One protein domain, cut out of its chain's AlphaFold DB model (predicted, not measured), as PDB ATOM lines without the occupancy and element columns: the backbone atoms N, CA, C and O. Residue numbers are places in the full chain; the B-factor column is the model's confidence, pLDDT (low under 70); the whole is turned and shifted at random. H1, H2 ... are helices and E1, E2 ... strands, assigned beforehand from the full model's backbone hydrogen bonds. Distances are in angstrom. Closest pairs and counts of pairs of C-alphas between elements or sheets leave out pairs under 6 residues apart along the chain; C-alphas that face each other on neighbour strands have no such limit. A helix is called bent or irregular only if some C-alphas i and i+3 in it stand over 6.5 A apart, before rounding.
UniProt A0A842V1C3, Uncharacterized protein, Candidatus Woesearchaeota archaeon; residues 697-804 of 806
ATOM      1  N   ASN A 697     205.739 202.222 213.055       85.56
ATOM      2  CA  ASN A 697     204.956 203.234 212.370       85.56
ATOM      3  C   ASN A 697     203.945 202.513 211.488       85.56
ATOM      4  O   ASN A 697     204.319 201.652 210.690       85.56
ATOM      5  N   LEU A 698     202.670 202.881 211.622       82.50
ATOM      6  CA  LEU A 698     201.635 202.406 210.714       82.50
ATOM      7  C   LEU A 698     201.817 203.101 209.370       82.50
ATOM      8  O   LEU A 698     201.476 204.271 209.208       82.50
ATOM      9  N   VAL A 699     202.356 202.366 208.407       76.88
ATOM     10  CA  VAL A 699     202.425 202.815 207.022       76.88
ATOM     11  C   VAL A 699     201.331 202.090 206.258       76.88
ATOM     12  O   VAL A 699     201.308 200.855 206.205       76.88
ATOM     13  N   GLU A 700     200.411 202.848 205.652       67.19
ATOM     14  CA  GLU A 700     199.456 202.291 204.697       67.19
ATOM     15  C   GLU A 700     200.233 201.707 203.520       67.19
ATOM     16  O   GLU A 700     200.643 202.391 202.580       67.19
ATOM     17  N   ARG A 701     200.488 200.402 203.587       62.31
ATOM     18  CA  ARG A 701     201.148 199.706 202.495       62.31
ATOM     19  C   ARG A 701     200.245 199.827 201.272       62.31
ATOM     20  O   ARG A 701     199.095 199.378 201.328       62.31
ATOM     21  N   ARG A 702     200.783 200.331 200.153       56.50
ATOM     22  CA  ARG A 702     200.114 200.262 198.840       56.50
ATOM     23  C   ARG A 702     199.502 198.866 198.680       56.50
ATOM     24  O   ARG A 702     200.116 197.877 199.092       56.50
ATOM     25  N   LYS A 703     198.275 198.785 198.162       52.56
ATOM     26  CA  LYS A 703     197.586 197.524 197.842       52.56
ATOM     27  C   LYS A 703     198.346 196.794 196.718       52.56
ATOM     28  O   LYS A 703     197.890 196.761 195.585       52.56
ATOM     29  N   SER A 704     199.552 196.304 196.987       51.34
ATOM     30  CA  SER A 704     200.152 195.217 196.224       51.34
ATOM     31  C   SER A 704     199.414 193.933 196.612       51.34
ATOM     32  O   SER A 704     198.903 193.805 197.729       51.34
ATOM     33  N   ASP A 705     199.294 192.995 195.680       49.06
ATOM     34  CA  ASP A 705     198.640 191.709 195.912       49.06
ATOM     35  C   ASP A 705     199.574 190.825 196.776       49.06
ATOM     36  O   ASP A 705     200.495 190.167 196.287       49.06
ATOM     37  N   LYS A 706     199.411 190.918 198.105       54.41
ATOM     38  CA  LYS A 706     200.383 190.512 199.143       54.41
ATOM     39  C   LYS A 706     200.238 189.070 199.632       54.41
ATOM     40  O   LYS A 706     199.507 188.811 200.583       54.41
ATOM     41  N   TYR A 707     201.059 188.170 199.093       51.06
ATOM     42  CA  TYR A 707     201.358 186.876 199.736       51.06
ATOM     43  C   TYR A 707     202.842 186.729 200.105       51.06
ATOM     44  O   TYR A 707     203.179 186.330 201.215       51.06
ATOM     45  N   LEU A 708     203.761 187.158 199.239       49.19
ATOM     46  CA  LEU A 708     205.204 187.131 199.528       49.19
ATOM     47  C   LEU A 708     205.677 188.323 200.385       49.19
ATOM     48  O   LEU A 708     206.717 188.236 201.020       49.19
ATOM     49  N   GLU A 709     204.921 189.415 200.520       51.50
ATOM     50  CA  GLU A 709     205.297 190.455 201.497       51.50
ATOM     51  C   GLU A 709     205.164 189.965 202.948       51.50
ATOM     52  O   GLU A 709     205.976 190.342 203.791       51.50
ATOM     53  N   GLN A 710     204.217 189.057 203.236       51.50
ATOM     54  CA  GLN A 710     204.181 188.349 204.522       51.50
ATOM     55  C   GLN A 710     205.437 187.489 204.704       51.50
ATOM     56  O   GLN A 710     206.037 187.496 205.780       51.50
ATOM     57  N   PHE A 711     205.883 186.821 203.634       50.75
ATOM     58  CA  PHE A 711     207.127 186.054 203.623       50.75
ATOM     59  C   PHE A 711     208.323 186.929 204.006       50.75
ATOM     60  O   PHE A 711     209.049 186.565 204.919       50.75
ATOM     61  N   PHE A 712     208.488 188.111 203.407       54.16
ATOM     62  CA  PHE A 712     209.590 189.016 203.753       54.16
ATOM     63  C   PHE A 712     209.443 189.693 205.122       54.16
ATOM     64  O   PHE A 712     210.451 189.876 205.803       54.16
ATOM     65  N   SER A 713     208.217 189.975 205.582       56.44
ATOM     66  CA  SER A 713     207.987 190.467 206.950       56.44
ATOM     67  C   SER A 713     208.394 189.454 208.026       56.44
ATOM     68  O   SER A 713     208.850 189.854 209.094       56.44
ATOM     69  N   ALA A 714     208.351 188.148 207.730       51.19
ATOM     70  CA  ALA A 714     208.882 187.129 208.637       51.19
ATOM     71  C   ALA A 714     210.403 187.274 208.844       51.19
ATOM     72  O   ALA A 714     210.911 186.973 209.922       51.19
ATOM     73  N   PHE A 715     211.133 187.799 207.854       55.38
ATOM     74  CA  PHE A 715     212.571 188.084 207.965       55.38
ATOM     75  C   PHE A 715     212.881 189.480 208.533       55.38
ATOM     76  O   PHE A 715     214.050 189.794 208.743       55.38
ATOM     77  N   GLN A 716     211.863 190.310 208.794       63.56
ATOM     78  CA  GLN A 716     212.005 191.607 209.475       63.56
ATOM     79  C   GLN A 716     211.899 191.482 211.003       63.56
ATOM     80  O   GLN A 716     212.167 192.442 211.720       63.56
ATOM     81  N   THR A 717     211.544 190.301 211.518       73.06
ATOM     82  CA  THR A 717     211.519 190.040 212.962       73.06
ATOM     83  C   THR A 717     212.926 189.745 213.474       73.06
ATOM     84  O   THR A 717     213.426 188.621 213.418       73.06
ATOM     85  N   GLY A 718     213.604 190.796 213.926       84.69
ATOM     86  CA  GLY A 718     214.875 190.687 214.629       84.69
ATOM     87  C   GLY A 718     214.705 189.959 215.959       84.69
ATOM     88  O   GLY A 718     213.598 189.696 216.434       84.69
ATOM     89  N   ALA A 719     215.815 189.612 216.604       90.94
ATOM     90  CA  ALA A 719     215.749 188.804 217.816       90.94
ATOM     91  C   ALA A 719     215.051 189.475 219.013       90.94
ATOM     92  O   ALA A 719     214.690 188.782 219.961       90.94
ATOM     93  N   ASN A 720     214.813 190.777 218.913       95.62
ATOM     94  CA  ASN A 720     214.156 191.660 219.865       95.62
ATOM     95  C   ASN A 720     212.757 192.134 219.421       95.62
ATOM     96  O   ASN A 720     212.170 192.981 220.085       95.62
ATOM     97  N   CYS A 721     212.206 191.608 218.324       94.88
ATOM     98  CA  CYS A 721     210.838 191.900 217.898       94.88
ATOM     99  C   CYS A 721     210.197 190.638 217.319       94.88
ATOM    100  O   CYS A 721     210.557 190.205 216.229       94.88
ATOM    101  N   ILE A 722     209.270 190.023 218.054       93.69
ATOM    102  CA  ILE A 722     208.704 188.704 217.737       93.69
ATOM    103  C   ILE A 722     207.208 188.815 217.464       93.69
ATOM    104  O   ILE A 722     206.507 189.556 218.133       93.69
ATOM    105  N   SER A 723     206.689 188.055 216.502       90.06
ATOM    106  CA  SER A 723     205.323 188.233 215.991       90.06
ATOM    107  C   SER A 723     204.196 187.987 217.003       90.06
ATOM    108  O   SER A 723     203.070 188.423 216.775       90.06
ATOM    109  N   ASN A 724     204.466 187.257 218.090       92.06
ATOM    110  CA  ASN A 724     203.492 186.958 219.132       92.06
ATOM    111  C   ASN A 724     204.152 186.628 220.482       92.06
ATOM    112  O   ASN A 724     205.327 186.270 220.572       92.06
ATOM    113  N   THR A 725     203.348 186.692 221.541       95.25
ATOM    114  CA  THR A 725     203.788 186.538 222.933       95.25
ATOM    115  C   THR A 725     204.284 185.136 223.284       95.25
ATOM    116  O   THR A 725     205.160 185.014 224.135       95.25
ATOM    117  N   ASN A 726     203.762 184.075 222.657       94.94
ATOM    118  CA  ASN A 726     204.215 182.713 222.960       94.94
ATOM    119  C   ASN A 726     205.644 182.500 222.454       94.94
ATOM    120  O   ASN A 726     206.498 182.047 223.211       94.94
ATOM    121  N   ASP A 727     205.919 182.916 221.220       92.19
ATOM    122  CA  ASP A 727     207.263 182.828 220.647       92.19
ATOM    123  C   ASP A 727     208.244 183.753 221.391       92.19
ATOM    124  O   ASP A 727     209.396 183.388 221.630       92.19
ATOM    125  N   ALA A 728     207.788 184.936 221.822       95.31
ATOM    126  CA  ALA A 728     208.579 185.826 222.671       95.31
ATOM    127  C   ALA A 728     208.902 185.183 224.035       95.31
ATOM    128  O   ALA A 728     210.030 185.283 224.520       95.31
ATOM    129  N   MET A 729     207.933 184.490 224.646       96.06
ATOM    130  CA  MET A 729     208.114 183.758 225.905       96.06
ATOM    131  C   MET A 729     209.138 182.630 225.746       96.06
ATOM    132  O   MET A 729     210.010 182.476 226.599       96.06
ATOM    133  N   ASP A 730     209.092 181.893 224.639       94.56
ATOM    134  CA  ASP A 730     210.083 180.855 224.341       94.56
ATOM    135  C   ASP A 730     211.491 181.443 224.144       94.56
ATOM    136  O   ASP A 730     212.487 180.805 224.498       94.56
ATOM    137  N   LYS A 731     211.586 182.672 223.622       92.94
ATOM    138  CA  LYS A 731     212.863 183.327 223.315       92.94
ATOM    139  C   LYS A 731     213.519 184.005 224.517       92.94
ATOM    140  O   LYS A 731     214.707 183.794 224.754       92.94
ATOM    141  N   TRP A 732     212.777 184.808 225.282       96.25
ATOM    142  CA  TRP A 732     213.325 185.571 226.415       96.25
ATOM    143  C   TRP A 732     212.508 185.482 227.706       96.25
ATOM    144  O   TRP A 732     212.798 186.213 228.652       96.25
ATOM    145  N   GLY A 733     211.546 184.561 227.813       96.38
ATOM    146  CA  GLY A 733     210.747 184.384 229.033       96.38
ATOM    147  C   GLY A 733     211.590 184.116 230.281       96.38
ATOM    148  O   GLY A 733     211.341 184.693 231.334       96.38
ATOM    149  N   VAL A 734     212.678 183.349 230.146       95.62
ATOM    150  CA  VAL A 734     213.633 183.117 231.247       95.62
ATOM    151  C   VAL A 734     214.294 184.418 231.716       95.62
ATOM    152  O   VAL A 734     214.545 184.594 232.908       95.62
ATOM    153  N   LEU A 735     214.584 185.339 230.790       94.00
ATOM    154  CA  LEU A 735     215.152 186.640 231.130       94.00
ATOM    155  C   LEU A 735     214.103 187.522 231.817       94.00
ATOM    156  O   LEU A 735     214.425 188.096 232.855       94.00
ATOM    157  N   ALA A 736     212.866 187.546 231.310       95.12
ATOM    158  CA  ALA A 736     211.737 188.264 231.914       95.12
ATOM    159  C   ALA A 736     211.439 187.806 233.355       95.12
ATOM    160  O   ALA A 736     211.199 188.629 234.235       95.12
ATOM    161  N   ASP A 737     211.552 186.505 233.641       94.94
ATOM    162  CA  ASP A 737     211.377 185.964 234.999       94.94
ATOM    163  C   ASP A 737     212.454 186.451 235.990       94.94
ATOM    164  O   ASP A 737     212.238 186.469 237.206       94.94
ATOM    165  N   SER A 738     213.639 186.808 235.485       93.94
ATOM    166  CA  SER A 738     214.816 187.151 236.297       93.94
ATOM    167  C   SER A 738     215.140 188.645 236.344       93.94
ATOM    168  O   SER A 738     215.856 189.078 237.250       93.94
ATOM    169  N   ASN A 739     214.624 189.425 235.393       91.94
ATOM    170  CA  ASN A 739     214.886 190.849 235.251       91.94
ATOM    171  C   ASN A 739     213.561 191.606 235.041       91.94
ATOM    172  O   ASN A 739     212.946 191.442 233.988       91.94
ATOM    173  N   PRO A 740     213.139 192.454 235.999       90.50
ATOM    174  CA  PRO A 740     211.864 193.170 235.918       90.50
ATOM    175  C   PRO A 740     211.784 194.180 234.765       90.50
ATOM    176  O   PRO A 740     210.676 194.563 234.394       90.50
ATOM    177  N   ASP A 741     212.919 194.592 234.195       89.88
ATOM    178  CA  ASP A 741     212.966 195.532 233.067       89.88
ATOM    179  C   ASP A 741     212.649 194.847 231.725       89.88
ATOM    180  O   ASP A 741     212.454 195.516 230.710       89.88
ATOM    181  N   ILE A 742     212.593 193.509 231.709       95.38
ATOM    182  CA  ILE A 742     212.263 192.704 230.533       95.38
ATOM    183  C   ILE A 742     210.837 192.185 230.674       95.38
ATOM    184  O   ILE A 742     210.482 191.542 231.660       95.38
ATOM    185  N   ASN A 743     210.016 192.436 229.662       96.12
ATOM    186  CA  ASN A 743     208.624 192.015 229.621       96.12
ATOM    187  C   ASN A 743     208.180 191.740 228.173       96.12
ATOM    188  O   ASN A 743     208.998 191.503 227.284       96.12
ATOM    189  N   PHE A 744     206.869 191.730 227.948       97.06
ATOM    190  CA  PHE A 744     206.236 191.503 226.655       97.06
ATOM    191  C   PHE A 744     205.433 192.745 226.271       97.06
ATOM    192  O   PHE A 744     204.247 192.850 226.588       97.06
ATOM    193  N   PHE A 745     206.092 193.706 225.626       96.69
ATOM    194  CA  PHE A 745     205.461 194.958 225.206       96.69
ATOM    195  C   PHE A 745     205.021 194.858 223.751       96.69
ATOM    196  O   PHE A 745     205.802 194.431 222.908       96.69
ATOM    197  N   TYR A 746     203.787 195.252 223.447       96.12
ATOM    198  CA  TYR A 746     203.253 195.179 222.086       96.12
ATOM    199  C   TYR A 746     203.681 196.381 221.235       96.12
ATOM    200  O   TYR A 746     203.819 197.495 221.746       96.12
ATOM    201  N   GLY A 747     203.859 196.149 219.937       93.44
ATOM    202  CA  GLY A 747     204.286 197.131 218.950       93.44
ATOM    203  C   GLY A 747     205.796 197.127 218.722       93.44
ATOM    204  O   GLY A 747     206.550 197.598 219.571       93.44
ATOM    205  N   CYS A 748     206.236 196.629 217.570       95.00
ATOM    206  CA  CYS A 748     207.604 196.762 217.055       95.00
ATOM    207  C   CYS A 748     207.639 196.397 215.561       95.00
ATOM    208  O   CYS A 748     206.634 195.932 215.024       95.00
ATOM    209  N   GLY A 749     208.783 196.578 214.897       88.38
ATOM    210  CA  GLY A 749     208.985 196.201 213.492       88.38
ATOM    211  C   GLY A 749     209.220 197.371 212.533       88.38
ATOM    212  O   GLY A 749     209.289 197.148 211.326       88.38
ATOM    213  N   GLY A 750     209.357 198.594 213.049       89.06
ATOM    214  CA  GLY A 750     209.674 199.782 212.262       89.06
ATOM    215  C   GLY A 750     208.500 200.215 211.389       89.06
ATOM    216  O   GLY A 750     207.364 200.304 211.848       89.06
ATOM    217  N   ASP A 751     208.744 200.496 210.117       83.81
ATOM    218  CA  ASP A 751     207.684 200.897 209.190       83.81
ATOM    219  C   ASP A 751     206.923 199.674 208.655       83.81
ATOM    220  O   ASP A 751     207.401 198.947 207.776       83.81
ATOM    221  N   CYS A 752     205.710 199.441 209.158       78.31
ATOM    222  CA  CYS A 752     204.932 198.258 208.802       78.31
ATOM    223  C   CYS A 752     203.412 198.463 208.893       78.31
ATOM    224  O   CYS A 752     202.919 199.553 209.173       78.31
ATOM    225  N   ASP A 753     202.646 197.426 208.538       80.38
ATOM    226  CA  ASP A 753     201.184 197.492 208.565       80.38
ATOM    227  C   ASP A 753     200.621 197.242 209.975       80.38
ATOM    228  O   ASP A 753     201.350 197.083 210.957       80.38
ATOM    229  N   SER A 754     199.291 197.192 210.079       84.12
ATOM    230  CA  SER A 754     198.587 196.997 211.347       84.12
ATOM    231  C   SER A 754     198.972 195.718 212.093       84.12
ATOM    232  O   SER A 754     198.740 195.642 213.300       84.12
ATOM    233  N   THR A 755     199.596 194.729 211.443       84.44
ATOM    234  CA  THR A 755     200.013 193.490 212.115       84.44
ATOM    235  C   THR A 755     201.124 193.714 213.138       84.44
ATOM    236  O   THR A 755     201.111 193.050 214.175       84.44
ATOM    237  N   CYS A 756     202.002 194.697 212.923       86.81
ATOM    238  CA  CYS A 756     203.095 195.031 213.842       86.81
ATOM    239  C   CYS A 756     202.638 195.504 215.217       86.81
ATOM    240  O   CYS A 756     203.374 195.365 216.190       86.81
ATOM    241  N   SER A 757     201.404 196.005 215.325       91.06
ATOM    242  CA  SER A 757     200.806 196.316 216.627       91.06
ATOM    243  C   SER A 757     200.706 195.082 217.535       91.06
ATOM    244  O   SER A 757     200.681 195.224 218.752       91.06
ATOM    245  N   ASN A 758     200.701 193.871 216.962       92.88
ATOM    246  CA  ASN A 758     200.678 192.610 217.705       92.88
ATOM    247  C   ASN A 758     202.072 192.022 217.952       92.88
ATOM    248  O   ASN A 758     202.189 191.038 218.685       92.88
ATOM    249  N   PHE A 759     203.119 192.581 217.338       94.00
ATOM    250  CA  PHE A 759     204.480 192.109 217.564       94.00
ATOM    251  C   PHE A 759     204.933 192.533 218.959       94.00
ATOM    252  O   PHE A 759     204.424 193.495 219.525       94.00
ATOM    253  N   VAL A 760     205.863 191.787 219.536       96.25
ATOM    254  CA  VAL A 760     206.256 191.876 220.935       96.25
ATOM    255  C   VAL A 760     207.741 192.198 221.020       96.25
ATOM    256  O   VAL A 760     208.564 191.480 220.453       96.25
ATOM    257  N   ARG A 761     208.074 193.249 221.768       96.81
ATOM    258  CA  ARG A 761     209.438 193.673 222.107       96.81
ATOM    259  C   ARG A 761     209.751 193.413 223.590       96.81
ATOM    260  O   ARG A 761     208.821 193.333 224.402       96.81
ATOM    261  N   PRO A 762     211.037 193.287 223.964       97.25
ATOM    262  CA  PRO A 762     211.429 192.890 225.310       97.25
ATOM    263  C   PRO A 762     211.384 194.025 226.336       97.25
ATOM    264  O   PRO A 762     211.278 193.730 227.521       97.25
ATOM    265  N   THR A 763     211.478 195.297 225.936       96.25
ATOM    266  CA  THR A 763     211.573 196.429 226.878       96.25
ATOM    267  C   THR A 763     210.649 197.595 226.526       96.25
ATOM    268  O   THR A 763     210.151 197.723 225.405       96.25
ATOM    269  N   ILE A 764     210.389 198.458 227.518       95.19
ATOM    270  CA  ILE A 764     209.585 199.680 227.342       95.19
ATOM    271  C   ILE A 764     210.234 200.581 226.296       95.19
ATOM    272  O   ILE A 764     209.552 201.044 225.376       95.19
ATOM    273  N   ASN A 765     211.542 200.785 226.440       95.69
ATOM    274  CA  ASN A 765     212.391 201.521 225.523       95.69
ATOM    275  C   ASN A 765     213.745 200.817 225.372       95.69
ATOM    276  O   ASN A 765     214.124 199.983 226.196       95.69
ATOM    277  N   SER A 766     214.455 201.144 224.300       95.94
ATOM    278  CA  SER A 766     215.863 200.831 224.069       95.94
ATOM    279  C   SER A 766     216.371 201.742 222.953       95.94
ATOM    280  O   SER A 766     215.571 202.400 222.278       95.94
ATOM    281  N   VAL A 767     217.677 201.715 222.678       96.06
ATOM    282  CA  VAL A 767     218.225 202.388 221.489       96.06
ATOM    283  C   VAL A 767     217.570 201.921 220.176       96.06
ATOM    284  O   VAL A 767     217.515 202.701 219.234       96.06
ATOM    285  N   MET A 768     216.996 200.708 220.113       97.06
ATOM    286  CA  MET A 768     216.263 200.208 218.936       97.06
ATOM    287  C   MET A 768     214.834 200.763 218.823       97.06
ATOM    288  O   MET A 768     214.200 200.601 217.785       97.06
ATOM    289  N   LYS A 769     214.299 201.394 219.876       96.00
ATOM    290  CA  LYS A 769     212.980 202.045 219.860       96.00
ATOM    291  C   LYS A 769     213.118 203.552 219.692       96.00
ATOM    292  O   LYS A 769     212.519 204.134 218.793       96.00
ATOM    293  N   HIS A 770     213.919 204.178 220.549       94.44
ATOM    294  CA  HIS A 770     214.175 205.610 220.515       94.44
ATOM    295  C   HIS A 770     215.646 205.888 220.831       94.44
ATOM    296  O   HIS A 770     216.120 205.646 221.938       94.44
ATOM    297  N   GLN A 771     216.368 206.455 219.866       92.56
ATOM    298  CA  GLN A 771     217.800 206.733 220.014       92.56
ATOM    299  C   GLN A 771     218.112 207.965 220.888       92.56
ATOM    300  O   GLN A 771     219.197 208.035 221.471       92.56
ATOM    301  N   GLU A 772     217.162 208.906 221.008       92.31
ATOM    302  CA  GLU A 772     217.366 210.244 221.599       92.31
ATOM    303  C   GLU A 772     216.758 210.440 222.993       92.31
ATOM    304  O   GLU A 772     216.824 211.548 223.532       92.31
ATOM    305  N   VAL A 773     216.113 209.422 223.560       91.94
ATOM    306  CA  VAL A 773     215.371 209.561 224.820       91.94
ATOM    307  C   VAL A 773     215.755 208.482 225.825       91.94
ATOM    308  O   VAL A 773     216.253 207.413 225.462       91.94
ATOM    309  N   ILE A 774     215.469 208.770 227.087       93.00
ATOM    310  CA  ILE A 774     215.418 207.804 228.181       93.00
ATOM    311  C   ILE A 774     213.993 207.723 228.713       93.00
ATOM    312  O   ILE A 774     213.350 208.758 228.892       93.00
ATOM    313  N   CYS A 775     213.503 206.514 228.971       91.81
ATOM    314  CA  CYS A 775     212.146 206.283 229.450       91.81
ATOM    315  C   CYS A 775     212.134 205.447 230.736       91.81
ATOM    316  O   CYS A 775     212.676 204.346 230.773       91.81
ATOM    317  N   SER A 776     211.450 205.930 231.777       89.62
ATOM    318  CA  SER A 776     211.124 205.133 232.976       89.62
ATOM    319  C   SER A 776     209.830 204.331 232.812       89.62
ATOM    320  O   SER A 776     209.635 203.313 233.477       89.62
ATOM    321  N   SER A 777     208.934 204.792 231.937       90.62
ATOM    322  CA  SER A 777     207.680 204.134 231.559       90.62
ATOM    323  C   SER A 777     207.269 204.550 230.141       90.62
ATOM    324  O   SER A 777     207.942 205.382 229.537       90.62
ATOM    325  N   GLU A 778     206.192 203.981 229.585       87.31
ATOM    326  CA  GLU A 778     205.715 204.370 228.242       87.31
ATOM    327  C   GLU A 778     205.285 205.846 228.163       87.31
ATOM    328  O   GLU A 778     205.431 206.454 227.107       87.31
ATOM    329  N   ASP A 779     204.839 206.427 229.282       91.38
ATOM    330  CA  ASP A 779     204.358 207.813 229.359       91.38
ATOM    331  C   ASP A 779     205.411 208.796 229.910       91.38
ATOM    332  O   ASP A 779     205.204 210.011 229.907       91.38
ATOM    333  N   GLU A 780     206.545 208.297 230.406       93.75
ATOM    334  CA  GLU A 780     207.583 209.099 231.061       93.75
ATOM    335  C   GLU A 780     208.914 208.952 230.320       93.75
ATOM    336  O   GLU A 780     209.789 208.185 230.730       93.75
ATOM    337  N   CYS A 781     209.059 209.702 229.225       93.62
ATOM    338  CA  CYS A 781     210.289 209.785 228.444       93.62
ATOM    339  C   CYS A 781     210.865 211.209 228.449       93.62
ATOM    340  O   CYS A 781     210.134 212.199 228.369       93.62
ATOM    341  N   HIS A 782     212.191 211.318 228.482       93.69
ATOM    342  CA  HIS A 782     212.918 212.583 228.420       93.69
ATOM    343  C   HIS A 782     213.931 212.559 227.276       93.69
ATOM    344  O   HIS A 782     214.700 211.611 227.153       93.69
ATOM    345  N   LYS A 783     213.934 213.607 226.441       92.75
ATOM    346  CA  LYS A 783     214.903 213.772 225.350       92.75
ATOM    347  C   LYS A 783     216.251 214.254 225.884       92.75
ATOM    348  O   LYS A 783     216.303 215.155 226.721       92.75
ATOM    349  N   GLY A 784     217.323 213.717 225.316       84.06
ATOM    350  CA  GLY A 784     218.698 214.019 225.695       84.06
ATOM    351  C   GLY A 784     219.292 212.967 226.634       84.06
ATOM    352  O   GLY A 784     218.606 212.028 227.027       84.06
ATOM    353  N   PRO A 785     220.585 213.103 226.959       85.19
ATOM    354  CA  PRO A 785     221.280 212.147 227.799       85.19
ATOM    355  C   PRO A 785     220.861 212.247 229.287       85.19
ATOM    356  O   PRO A 785     220.429 213.319 229.726       85.19
ATOM    357  N   PRO A 786     221.053 211.182 230.093       87.25
ATOM    358  CA  PRO A 786     221.499 209.853 229.667       87.25
ATOM    359  C   PRO A 786     220.472 209.229 228.722       87.25
ATOM    360  O   PRO A 786     219.295 209.560 228.792       87.25
ATOM    361  N   PHE A 787     220.918 208.371 227.810       90.00
ATOM    362  CA  PHE A 787     220.027 207.713 226.857       90.00
ATOM    363  C   PHE A 787     219.805 206.253 227.246       90.00
ATOM    364  O   PHE A 787     220.650 205.643 227.901       90.00
ATOM    365  N   ASP A 788     218.708 205.654 226.782       90.31
ATOM    366  CA  ASP A 788     218.519 204.212 226.936       90.31
ATOM    367  C   ASP A 788     219.501 203.424 226.060       90.31
ATOM    368  O   ASP A 788     219.503 203.545 224.836       90.31
ATOM    369  N   GLY A 789     220.341 202.594 226.670       91.56
ATOM    370  CA  GLY A 789     221.249 201.712 225.938       91.56
ATOM    371  C   GLY A 789     220.543 200.510 225.298       91.56
ATOM    372  O   GLY A 789     219.317 200.443 225.152       91.56
ATOM    373  N   PHE A 790     221.331 199.494 224.949       91.00
ATOM    374  CA  PHE A 790     220.779 198.162 224.710       91.00
ATOM    375  C   PHE A 790     220.315 197.538 226.027       91.00
ATOM    376  O   PHE A 790     220.966 197.697 227.060       91.00
ATOM    377  N   TYR A 791     219.236 196.762 225.991       91.94
ATOM    378  CA  TYR A 791     218.779 195.952 227.123       91.94
ATOM    379  C   TYR A 791     219.141 194.479 226.939       91.94
ATOM    380  O   TYR A 791     219.717 194.101 225.925       91.94
ATOM    381  N   ALA A 792     218.873 193.632 227.937       92.38
ATOM    382  CA  ALA A 792     219.517 192.319 228.033       92.38
ATOM    383  C   ALA A 792     219.317 191.411 226.806       92.38
ATOM    384  O   ALA A 792     220.262 190.725 226.432       92.38
ATOM    385  N   VAL A 793     218.137 191.423 226.172       94.12
ATOM    386  CA  VAL A 793     217.891 190.655 224.936       94.12
ATOM    387  C   VAL A 793     218.792 191.162 223.808       94.12
ATOM    388  O   VAL A 793     219.530 190.383 223.217       94.12
ATOM    389  N   ASN A 794     218.834 192.478 223.594       96.06
ATOM    390  CA  ASN A 794     219.680 193.106 222.575       96.06
ATOM    391  C   ASN A 794     221.171 192.867 222.863       96.06
ATOM    392  O   ASN A 794     221.921 192.467 221.975       96.06
ATOM    393  N   LYS A 795     221.599 193.038 224.123       96.06
ATOM    394  CA  LYS A 795     222.983 192.784 224.550       96.06
ATOM    395  C   LYS A 795     223.389 191.333 224.320       96.06
ATOM    396  O   LYS A 795     224.509 191.101 223.886       96.06
ATOM    397  N   LEU A 796     222.513 190.369 224.612       95.62
ATOM    398  CA  LEU A 796     222.809 188.950 224.423       95.62
ATOM    399  C   LEU A 796     223.082 188.633 222.950       95.62
ATOM    400  O   LEU A 796     224.046 187.938 222.645       95.62
ATOM    401  N   GLU A 797     222.284 189.182 222.041       94.69
ATOM    402  CA  GLU A 797     222.465 188.957 220.605       94.69
ATOM    403  C   GLU A 797     223.727 189.636 220.070       94.69
ATOM    404  O   GLU A 797     224.479 189.034 219.305       94.69
ATOM    405  N   ILE A 798     224.043 190.842 220.553       96.31
ATOM    406  CA  ILE A 798     225.326 191.491 220.254       96.31
ATOM    407  C   ILE A 798     226.497 190.648 220.782       96.31
ATOM    408  O   ILE A 798     227.474 190.438 220.066       96.31
ATOM    409  N   MET A 799     226.399 190.114 222.003       96.94
ATOM    410  CA  MET A 799     227.419 189.234 222.585       96.94
ATOM    411  C   MET A 799     227.612 187.947 221.775       96.94
ATOM    412  O   MET A 799     228.751 187.555 221.532       96.94
ATOM    413  N   ASN A 800     226.530 187.331 221.288       95.06
ATOM    414  CA  ASN A 800     226.595 186.141 220.429       95.06
ATOM    415  C   ASN A 800     227.393 186.397 219.138       95.06
ATOM    416  O   ASN A 800     228.079 185.500 218.641       95.06
ATOM    417  N   VAL A 801     227.305 187.610 218.585       94.50
ATOM    418  CA  VAL A 801     228.115 188.023 217.430       94.50
ATOM    419  C   VAL A 801     229.554 188.321 217.856       94.50
ATOM    420  O   VAL A 801     230.487 187.811 217.241       94.50
ATOM    421  N   LEU A 802     229.755 189.065 218.948       96.06
ATOM    422  CA  LEU A 802     231.084 189.364 219.496       96.06
ATOM    423  C   LEU A 802     231.898 188.107 219.820       96.06
ATOM    424  O   LEU A 802     233.122 188.125 219.715       96.06
ATOM    425  N   ASP A 803     231.264 187.018 220.240       96.31
ATOM    426  CA  ASP A 803     231.940 185.759 220.578       96.31
ATOM    427  C   ASP A 803     232.537 185.032 219.363       96.31
ATOM    428  O   ASP A 803     233.341 184.117 219.529       96.31
ATOM    429  N   GLN A 804     232.211 185.471 218.145       94.62
ATOM    430  CA  GLN A 804     232.840 184.994 216.910       94.62
ATOM    431  C   GLN A 804     234.220 185.634 216.677       94.62
ATOM    432  O   GLN A 804     235.015 185.111 215.897       94.62
TER     433      GLN A 804
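AT A GLANCE: This is residues 697 to 804 of the 806 residues of an uncharacterized protein of Candidatus Woesearchaeota archaeon (UniProt A0A842V1C3). Loops make the core of this domain, with short helices and one small strand hairpin set round it: H2 along one side, E1 and H3 near each other at a second place, and the hairpin of E2 and E3 far out at a third. Two arms stick out: residues 702 to 712, of which 708 to 712 belong to H1, and residues 799 to 804, of which 799 to 802 belong to H4. The printed part has 108 residues, with four named helices and three named strands in the order H1, H2, E1, H3, E2, E3, H4; the one sheet, E2 - E3, is antiparallel. The class is mostly helix, though under half of the residues are in named elements. The whole is compact, with a radius of gyration of the C-alphas of 14.9 A and spans of 43 by 32 by 27 A.

HOW THE PARTS SIT: Start at residues 697 to 698, which pair, parallel, with residues 751 to 752 of E1, residues 750 to 752; E1 pairs with no named strand. Go on to H1, residues 708 to 714, which is apart from E1. Next comes H2, residues 725 to 738, also apart from H1. Farther on, residues 745 to 746 pair with residues 760 to 761, antiparallel. After E1 look for H3, residues 754 to 758; E1 and H3 meet only through their link. E2, residues 773 to 775, and E3, residues 781 to 783, form an antiparallel hairpin at 161 degrees, with N 774 and O 782 at 2.9 A and N 782 and O 774 at 2.8 A, within hydrogen-bond range. Last is H4, residues 792 to 802: H2, with residues 732 to 735 alone, only just touches it, with 3 pairs of C-alphas within 8 A. The closest C-alphas, of Trp 732 and Val 793, are 7.0 A apart, and the lines of H2 and H4 are about perpendicular at 85 degrees. In H1 and H4 every O i to N i+4 pair is within hydrogen-bond range; in H2 7 of 10 are, and in H3 0 of 1, beside 2 of 2 O i to N i+3 pairs.

IN THESE COORDINATES: Find C-alpha 708 at (205.204, 187.131, 199.528), where H1 begins; it ends at residue 714. H2 runs 17.3 A from C-alpha 725 at (203.788, 186.538, 222.933) to C-alpha 738, and is irregular: C-alphas 731 and 734 are 8.0 A apart. H4 runs 14.7 A to C-alpha 802 at (231.084, 189.364, 219.496).

THE WHOLE: Look for the two C-alphas farthest apart at Asp 705 and Pro 786, 44.6 A. The printed part has no cut. The links from H2 to E1 and from H3 to E2 are long. Confidence is low, with pLDDT under 70, at residues 700 to 716; the mean of the printed part is 86.2.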